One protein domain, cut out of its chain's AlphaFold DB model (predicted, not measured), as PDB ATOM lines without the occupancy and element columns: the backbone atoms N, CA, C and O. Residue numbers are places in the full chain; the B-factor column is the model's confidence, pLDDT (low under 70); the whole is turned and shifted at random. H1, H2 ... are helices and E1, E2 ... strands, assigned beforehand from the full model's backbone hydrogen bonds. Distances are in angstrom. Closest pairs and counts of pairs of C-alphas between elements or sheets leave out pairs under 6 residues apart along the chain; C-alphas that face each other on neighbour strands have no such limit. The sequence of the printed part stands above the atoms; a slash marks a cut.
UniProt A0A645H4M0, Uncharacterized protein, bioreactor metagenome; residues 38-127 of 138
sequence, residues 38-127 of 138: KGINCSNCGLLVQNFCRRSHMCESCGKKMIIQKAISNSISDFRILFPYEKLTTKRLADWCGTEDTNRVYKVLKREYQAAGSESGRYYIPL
ATOM      1  N   LYS A  38       1.563 -34.359 -18.737       92.56
ATOM      2  CA  LYS A  38       1.933 -33.036 -18.214       92.56
ATOM      3  C   LYS A  38       3.428 -32.769 -18.349       92.56
ATOM      4  O   LYS A  38       4.233 -33.702 -18.352       92.56
ATOM      5  N   GLY A  39       3.794 -31.496 -18.443       93.50
ATOM      6  CA  GLY A  39       5.177 -31.050 -18.573       93.50
ATOM      7  C   GLY A  39       5.313 -29.775 -19.402       93.50
ATOM      8  O   GLY A  39       4.350 -29.253 -19.961       93.50
ATOM      9  N   ILE A  40       6.547 -29.293 -19.520       93.00
ATOM     10  CA  ILE A  40       6.897 -28.218 -20.453       93.00
ATOM     11  C   ILE A  40       7.488 -28.817 -21.731       93.00
ATOM     12  O   ILE A  40       8.256 -29.774 -21.681       93.00
ATOM     13  N   ASN A  41       7.144 -28.251 -22.880       92.94
ATOM     14  CA  ASN A  41       7.672 -28.655 -24.177       92.94
ATOM     15  C   ASN A  41       9.007 -27.964 -24.480       92.94
ATOM     16  O   ASN A  41       9.253 -26.806 -24.125       92.94
ATOM     17  N   CYS A  42       9.876 -28.669 -25.200       92.81
ATOM     18  CA  CYS A  42      11.016 -28.033 -25.825       92.81
ATOM     19  C   CYS A  42      10.558 -27.150 -26.984       92.81
ATOM     20  O   CYS A  42       9.939 -27.636 -27.925       92.81
ATOM     21  N   SER A  43      10.949 -25.876 -26.988       89.81
ATOM     22  CA  SER A  43      10.591 -24.954 -28.076       89.81
ATOM     23  C   SER A  43      11.243 -25.285 -29.425       89.81
ATOM     24  O   SER A  43      10.994 -24.581 -30.395       89.81
ATOM     25  N   ASN A  44      12.146 -26.270 -29.473       93.56
ATOM     26  CA  ASN A  44      12.851 -26.678 -30.687       93.56
ATOM     27  C   ASN A  44      12.322 -28.003 -31.249       93.56
ATOM     28  O   ASN A  44      12.023 -28.077 -32.430       93.56
ATOM     29  N   CYS A  45      12.200 -29.043 -30.416       94.69
ATOM     30  CA  CYS A  45      11.752 -30.367 -30.869       94.69
ATOM     31  C   CYS A  45      10.338 -30.748 -30.408       94.69
ATOM     32  O   CYS A  45       9.874 -31.835 -30.730       94.69
ATOM     33  N   GLY A  46       9.666 -29.914 -29.610       91.62
ATOM     34  CA  GLY A  46       8.313 -30.171 -29.103       91.62
ATOM     35  C   GLY A  46       8.212 -31.238 -28.007       91.62
ATOM     36  O   GLY A  46       7.194 -31.302 -27.322       91.62
ATOM     37  N   LEU A  47       9.255 -32.044 -27.788       92.50
ATOM     38  CA  LEU A  47       9.238 -33.108 -26.784       92.50
ATOM     39  C   LEU A  47       9.118 -32.549 -25.362       92.50
ATOM     40  O   LEU A  47       9.694 -31.507 -25.031       92.50
ATOM     41  N   LEU A  48       8.360 -33.265 -24.528       90.81
ATOM     42  CA  LEU A  48       8.159 -32.914 -23.127       90.81
ATOM     43  C   LEU A  48       9.428 -33.139 -22.316       90.81
ATOM     44  O   LEU A  48      10.100 -34.161 -22.429       90.81
ATOM     45  N   VAL A  49       9.694 -32.182 -21.443       86.19
ATOM     46  CA  VAL A  49      10.815 -32.170 -20.518       86.19
ATOM     47  C   VAL A  49      10.298 -32.483 -19.126       86.19
ATOM     48  O   VAL A  49       9.341 -31.865 -18.655       86.19
ATOM     49  N   GLN A  50      10.963 -33.418 -18.455       72.25
ATOM     50  CA  GLN A  50      10.686 -33.774 -17.068       72.25
ATOM     51  C   GLN A  50      11.736 -33.161 -16.129       72.25
ATOM     52  O   GLN A  50      12.835 -32.802 -16.550       72.25
ATOM     53  N   ASN A  51      11.393 -33.023 -14.846       71.44
ATOM     54  CA  ASN A  51      12.339 -32.735 -13.757       71.44
ATOM     55  C   ASN A  51      13.186 -31.452 -13.913       71.44
ATOM     56  O   ASN A  51      14.356 -31.392 -13.526       71.44
ATOM     57  N   PHE A  52      12.606 -30.373 -14.443       81.19
ATOM     58  CA  PHE A  52      13.316 -29.098 -14.542       81.19
ATOM     59  C   PHE A  52      13.432 -28.394 -13.174       81.19
ATOM     60  O   PHE A  52      12.489 -27.808 -12.651       81.19
ATOM     61  N   CYS A  53      14.635 -28.368 -12.600       75.56
ATOM     62  CA  CYS A  53      14.870 -27.779 -11.274       75.56
ATOM     63  C   CYS A  53      15.667 -26.464 -11.293       75.56
ATOM     64  O   CYS A  53      15.700 -25.743 -10.300       75.56
ATOM     65  N   ARG A  54      16.289 -26.076 -12.411       85.88
ATOM     66  CA  ARG A  54      17.157 -24.879 -12.485       85.88
ATOM     67  C   ARG A  54      16.482 -23.716 -13.217       85.88
ATOM     68  O   ARG A  54      15.341 -23.824 -13.650       85.88
ATOM     69  N   ARG A  55      17.180 -22.576 -13.331       89.94
ATOM     70  CA  ARG A  55      16.728 -21.407 -14.121       89.94
ATOM     71  C   ARG A  55      16.720 -21.690 -15.625       89.94
ATOM     72  O   ARG A  55      15.929 -21.106 -16.362       89.94
ATOM     73  N   SER A  56      17.591 -22.594 -16.064       92.06
ATOM     74  CA  SER A  56      17.652 -23.104 -17.428       92.06
ATOM     75  C   SER A  56      17.743 -24.624 -17.431       92.06
ATOM     76  O   SER A  56      18.292 -25.199 -16.494       92.06
ATOM     77  N   HIS A  57      17.273 -25.245 -18.503       91.31
ATOM     78  CA  HIS A  57      17.367 -26.683 -18.738       91.31
ATOM     79  C   HIS A  57      17.871 -26.933 -20.162       91.31
ATOM     80  O   HIS A  57      17.573 -26.151 -21.065       91.31
ATOM     81  N   MET A  58      18.656 -27.989 -20.355       92.31
ATOM     82  CA  MET A  58      19.117 -28.432 -21.668       92.31
ATOM     83  C   MET A  58      18.258 -29.615 -22.090       92.31
ATOM     84  O   MET A  58      18.256 -30.620 -21.395       92.31
ATOM     85  N   CYS A  59      17.520 -29.479 -23.191       92.12
ATOM     86  CA  CYS A  59      16.673 -30.556 -23.693       92.12
ATOM     87  C   CYS A  59      17.520 -31.791 -24.013       92.12
ATOM     88  O   CYS A  59      18.417 -31.718 -24.851       92.12
ATOM     89  N   GLU A  60      17.189 -32.918 -23.391       91.06
ATOM     90  CA  GLU A  60      17.907 -34.186 -23.558       91.06
ATOM     91  C   GLU A  60      17.823 -34.726 -24.991       91.06
ATOM     92  O   GLU A  60      18.734 -35.399 -25.455       91.06
ATOM     93  N   SER A  61      16.761 -34.383 -25.727       92.62
ATOM     94  CA  SER A  61      16.535 -34.900 -27.079       92.62
ATOM     95  C   SER A  61      17.228 -34.101 -28.184       92.62
ATOM     96  O   SER A  61      17.557 -34.665 -29.218       92.62
ATOM     97  N   CYS A  62      17.404 -32.784 -28.019       95.25
ATOM     98  CA  CYS A  62      17.953 -31.928 -29.085       95.25
ATOM     99  C   CYS A  62      19.055 -30.959 -28.633       95.25
ATOM    100  O   CYS A  62      19.492 -30.119 -29.414       95.25
ATOM    101  N   GLY A  63      19.469 -30.998 -27.364       93.56
ATOM    102  CA  GLY A  63      20.523 -30.140 -26.814       93.56
ATOM    103  C   GLY A  63      20.141 -28.664 -26.647       93.56
ATOM    104  O   GLY A  63      20.940 -27.868 -26.148       93.56
ATOM    105  N   LYS A  64      18.920 -28.250 -27.022       93.94
ATOM    106  CA  LYS A  64      18.495 -26.850 -26.894       93.94
ATOM    107  C   LYS A  64      18.481 -26.425 -25.426       93.94
ATOM    108  O   LYS A  64      17.730 -26.964 -24.612       93.94
ATOM    109  N   LYS A  65      19.247 -25.383 -25.100       94.50
ATOM    110  CA  LYS A  65      19.144 -24.683 -23.816       94.50
ATOM    111  C   LYS A  65      17.887 -23.813 -23.791       94.50
ATOM    112  O   LYS A  65      17.686 -22.970 -24.663       94.50
ATOM    113  N   MET A  66      17.074 -23.990 -22.761       93.38
ATOM    114  CA  MET A  66      15.826 -23.264 -22.545       93.38
ATOM    115  C   MET A  66      15.859 -22.518 -21.222       93.38
ATOM    116  O   MET A  66      16.401 -23.007 -20.230       93.38
ATOM    117  N   ILE A  67      15.226 -21.348 -21.192       94.50
ATOM    118  CA  ILE A  67      14.978 -20.595 -19.962       94.50
ATOM    119  C   ILE A  67      13.642 -21.069 -19.391       94.50
ATOM    120  O   ILE A  67      12.611 -20.936 -20.048       94.50
ATOM    121  N   ILE A  68      13.641 -21.580 -18.158       93.12
ATOM    122  CA  ILE A  68      12.458 -22.227 -17.567       93.12
ATOM    123  C   ILE A  68      11.272 -21.277 -17.445       93.12
ATOM    124  O   ILE A  68      10.156 -21.659 -17.771       93.12
ATOM    125  N   GLN A  69      11.491 -20.017 -17.062       93.69
ATOM    126  CA  GLN A  69      10.393 -19.043 -17.010       93.69
ATOM    127  C   GLN A  69       9.728 -18.835 -18.375       93.69
ATOM    128  O   GLN A  69       8.515 -18.663 -18.441       93.69
ATOM    129  N   LYS A  70      10.512 -18.850 -19.463       94.06
ATOM    130  CA  LYS A  70       9.974 -18.703 -20.817       94.06
ATOM    131  C   LYS A  70       9.253 -19.974 -21.267       94.06
ATOM    132  O   LYS A  70       8.185 -19.871 -21.854       94.06
ATOM    133  N   ALA A  71       9.791 -21.148 -20.939       94.56
ATOM    134  CA  ALA A  71       9.137 -22.427 -21.214       94.56
ATOM    135  C   ALA A  71       7.789 -22.560 -20.477       94.56
ATOM    136  O   ALA A  71       6.807 -22.970 -21.081       94.56
ATOM    137  N   ILE A  72       7.707 -22.118 -19.215       95.31
ATOM    138  CA  ILE A  72       6.445 -22.039 -18.460       95.31
ATOM    139  C   ILE A  72       5.465 -21.066 -19.134       95.31
ATOM    140  O   ILE A  72       4.307 -21.414 -19.324       95.31
ATOM    141  N   SER A  73       5.906 -19.866 -19.529       95.12
ATOM    142  CA  SER A  73       5.057 -18.888 -20.239       95.12
ATOM    143  C   SER A  73       4.455 -19.472 -21.530       95.12
ATOM    144  O   SER A  73       3.250 -19.351 -21.771       95.12
ATOM    145  N   ASN A  74       5.264 -20.188 -22.316       93.81
ATOM    146  CA  ASN A  74       4.798 -20.894 -23.511       93.81
ATOM    147  C   ASN A  74       3.810 -22.019 -23.154       93.81
ATOM    148  O   ASN A  74       2.719 -22.061 -23.706       93.81
ATOM    149  N   SER A  75       4.127 -22.855 -22.163       94.81
ATOM    150  CA  SER A  75       3.255 -23.952 -21.718       94.81
ATOM    151  C   SER A  75       1.890 -23.467 -21.199       94.81
ATOM    152  O   SER A  75       0.868 -24.089 -21.481       94.81
ATOM    153  N   ILE A  76       1.830 -22.321 -20.504       95.56
ATOM    154  CA  ILE A  76       0.559 -21.686 -20.101       95.56
ATOM    155  C   ILE A  76      -0.220 -21.201 -21.334       95.56
ATOM    156  O   ILE A  76      -1.449 -21.268 -21.358       95.56
ATOM    157  N   SER A  77       0.476 -20.718 -22.365       93.12
ATOM    158  CA  SER A  77      -0.157 -20.320 -23.627       93.12
ATOM    159  C   SER A  77      -0.756 -21.531 -24.348       93.12
ATOM    160  O   SER A  77      -1.911 -21.467 -24.761       93.12
ATOM    161  N   ASP A  78      -0.038 -22.656 -24.387       92.31
ATOM    162  CA  ASP A  78      -0.532 -23.925 -24.937       92.31
ATOM    163  C   ASP A  78      -1.753 -24.433 -24.152       92.31
ATOM    164  O   ASP A  78      -2.768 -24.799 -24.745       92.31
ATOM    165  N   PHE A  79      -1.716 -24.364 -22.814       94.44
ATOM    166  CA  PHE A  79      -2.865 -24.708 -21.967       94.44
ATOM    167  C   PHE A  79      -4.114 -23.909 -22.352       94.44
ATOM    168  O   PHE A  79      -5.200 -24.467 -22.448       94.44
ATOM    169  N   ARG A  80      -3.976 -22.604 -22.603       92.31
ATOM    170  CA  ARG A  80      -5.108 -21.749 -22.991       92.31
ATOM    171  C   ARG A  80      -5.682 -22.094 -24.361       92.31
ATOM    172  O   ARG A  80      -6.868 -21.877 -24.570       92.31
ATOM    173  N   ILE A  81      -4.860 -22.588 -25.283       88.56
ATOM    174  CA  ILE A  81      -5.323 -23.029 -26.605       88.56
ATOM    175  C   ILE A  81      -6.148 -24.310 -26.462       88.56
ATOM    176  O   ILE A  81      -7.217 -24.426 -27.053       88.56
ATOM    177  N   LEU A  82      -5.671 -25.248 -25.643       90.75
ATOM    178  CA  LEU A  82      -6.323 -26.542 -25.428       90.75
ATOM    179  C   LEU A  82      -7.568 -26.440 -24.536       90.75
ATOM    180  O   LEU A  82      -8.541 -27.165 -24.736       90.75
ATOM    181  N   PHE A  83      -7.545 -25.524 -23.567       91.31
ATOM    182  CA  PHE A  83      -8.568 -25.361 -22.537       91.31
ATOM    183  C   PHE A  83      -9.025 -23.894 -22.416       91.31
ATOM    184  O   PHE A  83      -8.899 -23.284 -21.350       91.31
ATOM    185  N   PRO A  84      -9.582 -23.297 -23.487       87.75
ATOM    186  CA  PRO A  84      -9.848 -21.854 -23.562       87.75
ATOM    187  C   PRO A  84     -10.878 -21.339 -22.549       87.75
ATOM    188  O   PRO A  84     -10.928 -20.141 -22.276       87.75
ATOM    189  N   TYR A  85     -11.692 -22.232 -21.981       88.25
ATOM    190  CA  TYR A  85     -12.745 -21.893 -21.019       88.25
ATOM    191  C   TYR A  85     -12.384 -22.249 -19.569       88.25
ATOM    192  O   TYR A  85     -13.159 -21.964 -18.658       88.25
ATOM    193  N   GLU A  86     -11.222 -22.866 -19.336       91.44
ATOM    194  CA  GLU A  86     -10.778 -23.226 -17.991       91.44
ATOM    195  C   GLU A  86     -10.174 -22.023 -17.262       91.44
ATOM    196  O   GLU A  86      -9.444 -21.207 -17.831       91.44
ATOM    197  N   LYS A  87     -10.436 -21.928 -15.953       92.88
ATOM    198  CA  LYS A  87      -9.810 -20.899 -15.116       92.88
ATOM    199  C   LYS A  87      -8.322 -21.192 -14.943       92.88
ATOM    200  O   LYS A  87      -7.925 -22.291 -14.555       92.88
ATOM    201  N   LEU A  88      -7.501 -20.164 -15.133       95.50
ATOM    202  CA  LEU A  88      -6.063 -20.234 -14.894       95.50
ATOM    203  C   LEU A  88      -5.786 -20.053 -13.402       95.50
ATOM    204  O   LEU A  88      -5.814 -18.933 -12.898       95.50
ATOM    205  N   THR A  89      -5.517 -21.141 -12.686       96.12
ATOM    206  CA  THR A  89      -5.065 -21.095 -11.287       96.12
ATOM    207  C   THR A  89      -3.612 -21.546 -11.198       96.12
ATOM    208  O   THR A  89      -3.150 -22.350 -12.009       96.12
ATOM    209  N   THR A  90      -2.874 -21.055 -10.198       96.19
ATOM    210  CA  THR A  90      -1.470 -21.451 -10.008       96.19
ATOM    211  C   THR A  90      -1.331 -22.961  -9.834       96.19
ATOM    212  O   THR A  90      -0.463 -23.554 -10.464       96.19
ATOM    213  N   LYS A  91      -2.211 -23.591  -9.041       95.38
ATOM    214  CA  LYS A  91      -2.195 -25.043  -8.810       95.38
ATOM    215  C   LYS A  91      -2.385 -25.823 -10.112       95.38
ATOM    216  O   LYS A  91      -1.591 -26.707 -10.409       95.38
ATOM    217  N   ARG A  92      -3.396 -25.464 -10.907       96.00
ATOM    218  CA  ARG A  92      -3.704 -26.164 -12.162       96.00
ATOM    219  C   ARG A  92      -2.605 -26.000 -13.208       96.00
ATOM    220  O   ARG A  92      -2.293 -26.932 -13.939       96.00
ATOM    221  N   LEU A  93      -2.003 -24.817 -13.278       96.88
ATOM    222  CA  LEU A  93      -0.916 -24.558 -14.217       96.88
ATOM    223  C   LEU A  93       0.418 -25.167 -13.765       96.88
ATOM    224  O   LEU A  93       1.222 -25.530 -14.616       96.88
ATOM    225  N   ALA A  94       0.649 -25.311 -12.458       95.88
ATOM    226  CA  ALA A  94       1.788 -26.062 -11.928       95.88
ATOM    227  C   ALA A  94       1.682 -27.553 -12.266       95.88
ATOM    228  O   ALA A  94       2.644 -28.110 -12.795       95.88
ATOM    229  N   ASP A  95       0.494 -28.141 -12.080       95.75
ATOM    230  CA  ASP A  95       0.198 -29.503 -12.534       95.75
ATOM    231  C   ASP A  95       0.426 -29.646 -14.043       95.75
ATOM    232  O   ASP A  95       1.210 -30.487 -14.473       95.75
ATOM    233  N   TRP A  96      -0.146 -28.741 -14.849       96.19
ATOM    234  CA  TRP A  96       0.037 -28.743 -16.302       96.19
ATOM    235  C   TRP A  96       1.508 -28.682 -16.725       96.19
ATOM    236  O   TRP A  96       1.941 -29.446 -17.587       96.19
ATOM    237  N   CYS A  97       2.288 -27.804 -16.092       94.88
ATOM    238  CA  CYS A  97       3.717 -27.674 -16.354       94.88
ATOM    239  C   CYS A  97       4.534 -28.859 -15.813       94.88
ATOM    240  O   CYS A  97       5.736 -28.898 -16.063       94.88
ATOM    241  N   GLY A  98       3.937 -29.796 -15.070       93.19
ATOM    242  CA  GLY A  98       4.630 -30.932 -14.462       93.19
ATOM    243  C   GLY A  98       5.629 -30.510 -13.382       93.19
ATOM    244  O   GLY A  98       6.744 -31.027 -13.343       93.19
ATOM    245  N   THR A  99       5.279 -29.523 -12.548       91.19
ATOM    246  CA  THR A  99       6.152 -29.031 -11.473       91.19
ATOM    247  C   THR A  99       5.430 -28.929 -10.137       91.19
ATOM    248  O   THR A  99       4.338 -28.377 -10.041       91.19
ATOM    249  N   GLU A 100       6.087 -29.399  -9.081       91.19
ATOM    250  CA  GLU A 100       5.619 -29.246  -7.698       91.19
ATOM    251  C   GLU A 100       5.907 -27.836  -7.144       91.19
ATOM    252  O   GLU A 100       5.238 -27.358  -6.227       91.19
ATOM    253  N   ASP A 101       6.870 -27.118  -7.737       92.12
ATOM    254  CA  ASP A 101       7.251 -25.759  -7.341       92.12
ATOM    255  C   ASP A 101       6.291 -24.726  -7.956       92.12
ATOM    256  O   ASP A 101       6.582 -24.034  -8.941       92.12
ATOM    257  N   THR A 102       5.117 -24.608  -7.333       94.19
ATOM    258  CA  THR A 102       4.053 -23.667  -7.724       94.19
ATOM    259  C   THR A 102       4.528 -22.210  -7.801       94.19
ATOM    260  O   THR A 102       4.005 -21.430  -8.605       94.19
ATOM    261  N   ASN A 103       5.571 -21.831  -7.049       94.56
ATOM    262  CA  ASN A 103       6.114 -20.474  -7.057       94.56
ATOM    263  C   ASN A 103       6.718 -20.090  -8.412       94.56
ATOM    264  O   ASN A 103       6.738 -18.907  -8.763       94.56
ATOM    265  N   ARG A 104       7.204 -21.056  -9.202       93.38
ATOM    266  CA  ARG A 104       7.724 -20.786 -10.553       93.38
ATOM    267  C   ARG A 104       6.628 -20.301 -11.479       93.38
ATOM    268  O   ARG A 104       6.807 -19.297 -12.166       93.38
ATOM    269  N   VAL A 105       5.498 -20.996 -11.450       96.00
ATOM    270  CA  VAL A 105       4.317 -20.660 -12.242       96.00
ATOM    271  C   VAL A 105       3.710 -19.354 -11.742       96.00
ATOM    272  O   VAL A 105       3.446 -18.461 -12.542       96.00
ATOM    273  N   TYR A 106       3.597 -19.177 -10.423       95.75
ATOM    274  CA  TYR A 106       3.124 -17.927  -9.824       95.75
ATOM    275  C   TYR A 106       3.937 -16.705 -10.275       95.75
ATOM    276  O   TYR A 106       3.354 -15.685 -10.632       95.75
ATOM    277  N   LYS A 107       5.275 -16.794 -10.315       95.12
ATOM    278  CA  LYS A 107       6.133 -15.686 -10.777       95.12
ATOM    279  C   LYS A 107       5.857 -15.292 -12.230       95.12
ATOM    280  O   LYS A 107       5.891 -14.106 -12.543       95.12
ATOM    281  N   VAL A 108       5.584 -16.266 -13.100       95.69
ATOM    282  CA  VAL A 108       5.199 -16.006 -14.498       95.69
ATOM    283  C   VAL A 108       3.815 -15.361 -14.551       95.69
ATOM    284  O   VAL A 108       3.657 -14.313 -15.171       95.69
ATOM    285  N   LEU A 109       2.843 -15.921 -13.827       95.50
ATOM    286  CA  LEU A 109       1.481 -15.390 -13.757       95.50
ATOM    287  C   LEU A 109       1.447 -13.949 -13.239       95.50
ATOM    288  O   LEU A 109       0.822 -13.099 -13.856       95.50
ATOM    289  N   LYS A 110       2.183 -13.644 -12.165       94.38
ATOM    290  CA  LYS A 110       2.287 -12.291 -11.601       94.38
ATOM    291  C   LYS A 110       2.848 -11.270 -12.601       94.38
ATOM    292  O   LYS A 110       2.527 -10.092 -12.498       94.38
ATOM    293  N   ARG A 111       3.711 -11.702 -13.529       93.31
ATOM    294  CA  ARG A 111       4.338 -10.835 -14.538       93.31
ATOM    295  C   ARG A 111       3.458 -10.628 -15.770       93.31
ATOM    296  O   ARG A 111       3.473  -9.544 -16.337       93.31
ATOM    297  N   GLU A 112       2.763 -11.670 -16.218       93.62
ATOM    298  CA  GLU A 112       2.136 -11.711 -17.552       93.62
ATOM    299  C   GLU A 112       0.599 -11.691 -17.521       93.62
ATOM    300  O   GLU A 112      -0.039 -11.535 -18.564       93.62
ATOM    301  N   TYR A 113      -0.005 -11.851 -16.342       94.12
ATOM    302  CA  TYR A 113      -1.446 -11.995 -16.172       94.12
ATOM    303  C   TYR A 113      -1.965 -11.097 -15.050       94.12
ATOM    304  O   TYR A 113      -1.284 -10.819 -14.064       94.12
ATOM    305  N   GLN A 114      -3.222 -10.684 -15.177       94.31
ATOM    306  CA  GLN A 114      -3.942  -9.966 -14.137       94.31
ATOM    307  C   GLN A 114      -4.615 -10.959 -13.190       94.31
ATOM    308  O   GLN A 114      -5.320 -11.865 -13.631       94.31
ATOM    309  N   ALA A 115      -4.420 -10.783 -11.886       93.75
ATOM    310  CA  ALA A 115      -5.157 -11.550 -10.890       93.75
ATOM    311  C   ALA A 115      -6.616 -11.077 -10.790       93.75
ATOM    312  O   ALA A 115      -6.887  -9.878 -10.824       93.75
ATOM    313  N   ALA A 116      -7.533 -12.021 -10.601       92.81
ATOM    314  CA  ALA A 116      -8.956 -11.797 -10.387       92.81
ATOM    315  C   ALA A 116      -9.516 -12.784  -9.344       92.81
ATOM    316  O   ALA A 116      -8.887 -13.800  -9.034       92.81
ATOM    317  N   GLY A 117     -10.710 -12.489  -8.823       90.75
ATOM    318  CA  GLY A 117     -11.367 -13.286  -7.779       90.75
ATOM    319  C   GLY A 117     -10.907 -12.955  -6.354       90.75
ATOM    320  O   GLY A 117     -10.104 -12.050  -6.136       90.75
ATOM    321  N   SER A 118     -11.455 -13.688  -5.382       84.94
ATOM    322  CA  SER A 118     -11.108 -13.602  -3.956       84.94
ATOM    323  C   SER A 118      -9.841 -14.401  -3.620       84.94
ATOM    324  O   SER A 118      -9.366 -15.182  -4.440       84.94
ATOM    325  N   GLU A 119      -9.311 -14.257  -2.400       76.25
ATOM    326  CA  GLU A 119      -8.098 -14.955  -1.929       76.25
ATOM    327  C   GLU A 119      -8.166 -16.483  -2.144       76.25
ATOM    328  O   GLU A 119      -7.252 -17.079  -2.711       76.25
ATOM    329  N   SER A 120      -9.288 -17.113  -1.773       76.44
ATOM    330  CA  SER A 120      -9.520 -18.560  -1.915       76.44
ATOM    331  C   SER A 120      -9.912 -18.997  -3.331       76.44
ATOM    332  O   SER A 120      -9.832 -20.179  -3.658       76.44
ATOM    333  N   GLY A 121     -10.323 -18.052  -4.180       83.81
ATOM    334  CA  GLY A 121     -10.799 -18.289  -5.543       83.81
ATOM    335  C   GLY A 121      -9.932 -17.641  -6.617       83.81
ATOM    336  O   GLY A 121     -10.427 -17.419  -7.722       83.81
ATOM    337  N   ARG A 122      -8.677 -17.290  -6.300       90.69
ATOM    338  CA  ARG A 122      -7.822 -16.472  -7.165       90.69
ATOM    339  C   ARG A 122      -7.519 -17.178  -8.483       90.69
ATOM    340  O   ARG A 122      -7.022 -18.305  -8.510       90.69
ATOM    341  N   TYR A 123      -7.771 -16.480  -9.581       95.19
ATOM    342  CA  TYR A 123      -7.441 -16.924 -10.930       95.19
ATOM    343  C   TYR A 123      -6.806 -15.788 -11.729       95.19
ATOM    344  O   TYR A 123      -6.739 -14.644 -11.277       95.19
ATOM    345  N   TYR A 124      -6.296 -16.120 -12.907       94.94
ATOM    346  CA  TYR A 124      -5.512 -15.213 -13.730       94.94
ATOM    347  C   TYR A 124      -6.160 -15.008 -15.095       94.94
ATOM    348  O   TYR A 124      -6.638 -15.952 -15.723       94.94
ATOM    349  N   ILE A 125      -6.167 -13.759 -15.551       91.94
ATOM    350  CA  ILE A 125      -6.709 -13.338 -16.840       91.94
ATOM    351  C   ILE A 125      -5.551 -12.780 -17.680       91.94
ATOM    352  O   ILE A 125      -4.737 -12.014 -17.160       91.94
ATOM    353  N   PRO A 126      -5.424 -13.165 -18.961       84.00
ATOM    354  CA  PRO A 126      -4.390 -12.632 -19.848       84.00
ATOM    355  C   PRO A 126      -4.485 -11.108 -19.972       84.00
ATOM    356  O   PRO A 126      -5.572 -10.587 -20.211       84.00
ATOM    357  N   LEU A 127      -3.352 -10.403 -19.876       78.50
ATOM    358  CA  LEU A 127      -3.310  -8.945 -20.063       78.50
ATOM    359  C   LEU A 127      -3.657  -8.535 -21.504       78.50
ATOM    360  O   LEU A 127      -4.315  -7.521 -21.724       78.50
TER     361      LEU A 127
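This is residues 38 to 127 of the 138 residues of an uncharacterized protein of bioreactor metagenome (UniProt A0A645H4M0). Three short helices, H1, H2 and H3, pack crosswise in the middle of an elongated domain, with a small two-stranded hairpin toward each end of its long axis: E1 and E2 at one end, E3 and E4 at the other. The opening stretch without a named element, residues 38 to 55, includes a short antiparallel pairing of residues 40 to 41 with residues 48 to 49, while residues 81 to 86, of which 81 and 82 belong to H1, stick out. The printed part has 90 residues, with three named helices and four named strands in the order E1, E2, H1, H2, H3, E3, E4; its class is mixed, helices and strands, and both two-stranded sheets are antiparallel. It is compact, with a radius of gyration of the C-alphas of 13.0 A, and spans 42 by 24 by 20 A.

Strand E3 covers residues 113 to 116, and E4 covers residues 123 to 126, 10.4 A long, ending with C-alpha 126 at (-4.390, -12.632, -19.848). H3, residues 102 to 112, measures 15.6 A. H2 holds residues 90 to 96 and measures 9.7 A. H1, the longest helix, runs from residue 68, C-alpha at (12.458, -22.227, -17.567), to residue 82 over 20.8 A. E1, residues 56 to 58, begins with C-alpha 56 at (17.652, -23.104, -17.428); E2 is residues 65 to 67, and each measures 7.0 A.

E3 and E4 form a hairpin, antiparallel at 140 degrees, with N 114 and O 125 at 2.8 A and N 123 and O 116 at 3.0 A, within hydrogen-bond range. The closest C-alphas of H3 and E4 are those of Glu 112 and Pro 126, 7.0 A apart. H3 touches H2, closest at the C-alphas of Thr 102 and Ala 94, 5.3 A, only just about perpendicular at 73 degrees. H1 touches H3 with its residues 69 to 73 alone, closest at the C-alphas of Ser 73 and Val 108, 6.4 A, about perpendicular at 78 degrees. H1 touches H2 with its residues 75 to 79 alone, closest at the C-alphas of Ile 76 and Leu 93, 6.7 A, about perpendicular at 82 degrees. In H1, H2 and H3 every O i to N i+4 pair is within hydrogen-bond range. E1 and E2 form a hairpin, antiparallel at 155 degrees, with N 66 and O 57 at 2.8 A, within hydrogen-bond range. Both strands are apart from H2, H3, E3 and E4.

The two C-alphas farthest apart are those of Cys 62 and Ser 118, 42.6 A. The printed part has no cut, and no link is long. The mean pLDDT of the printed part is 91.6, and no printed residue is under 70.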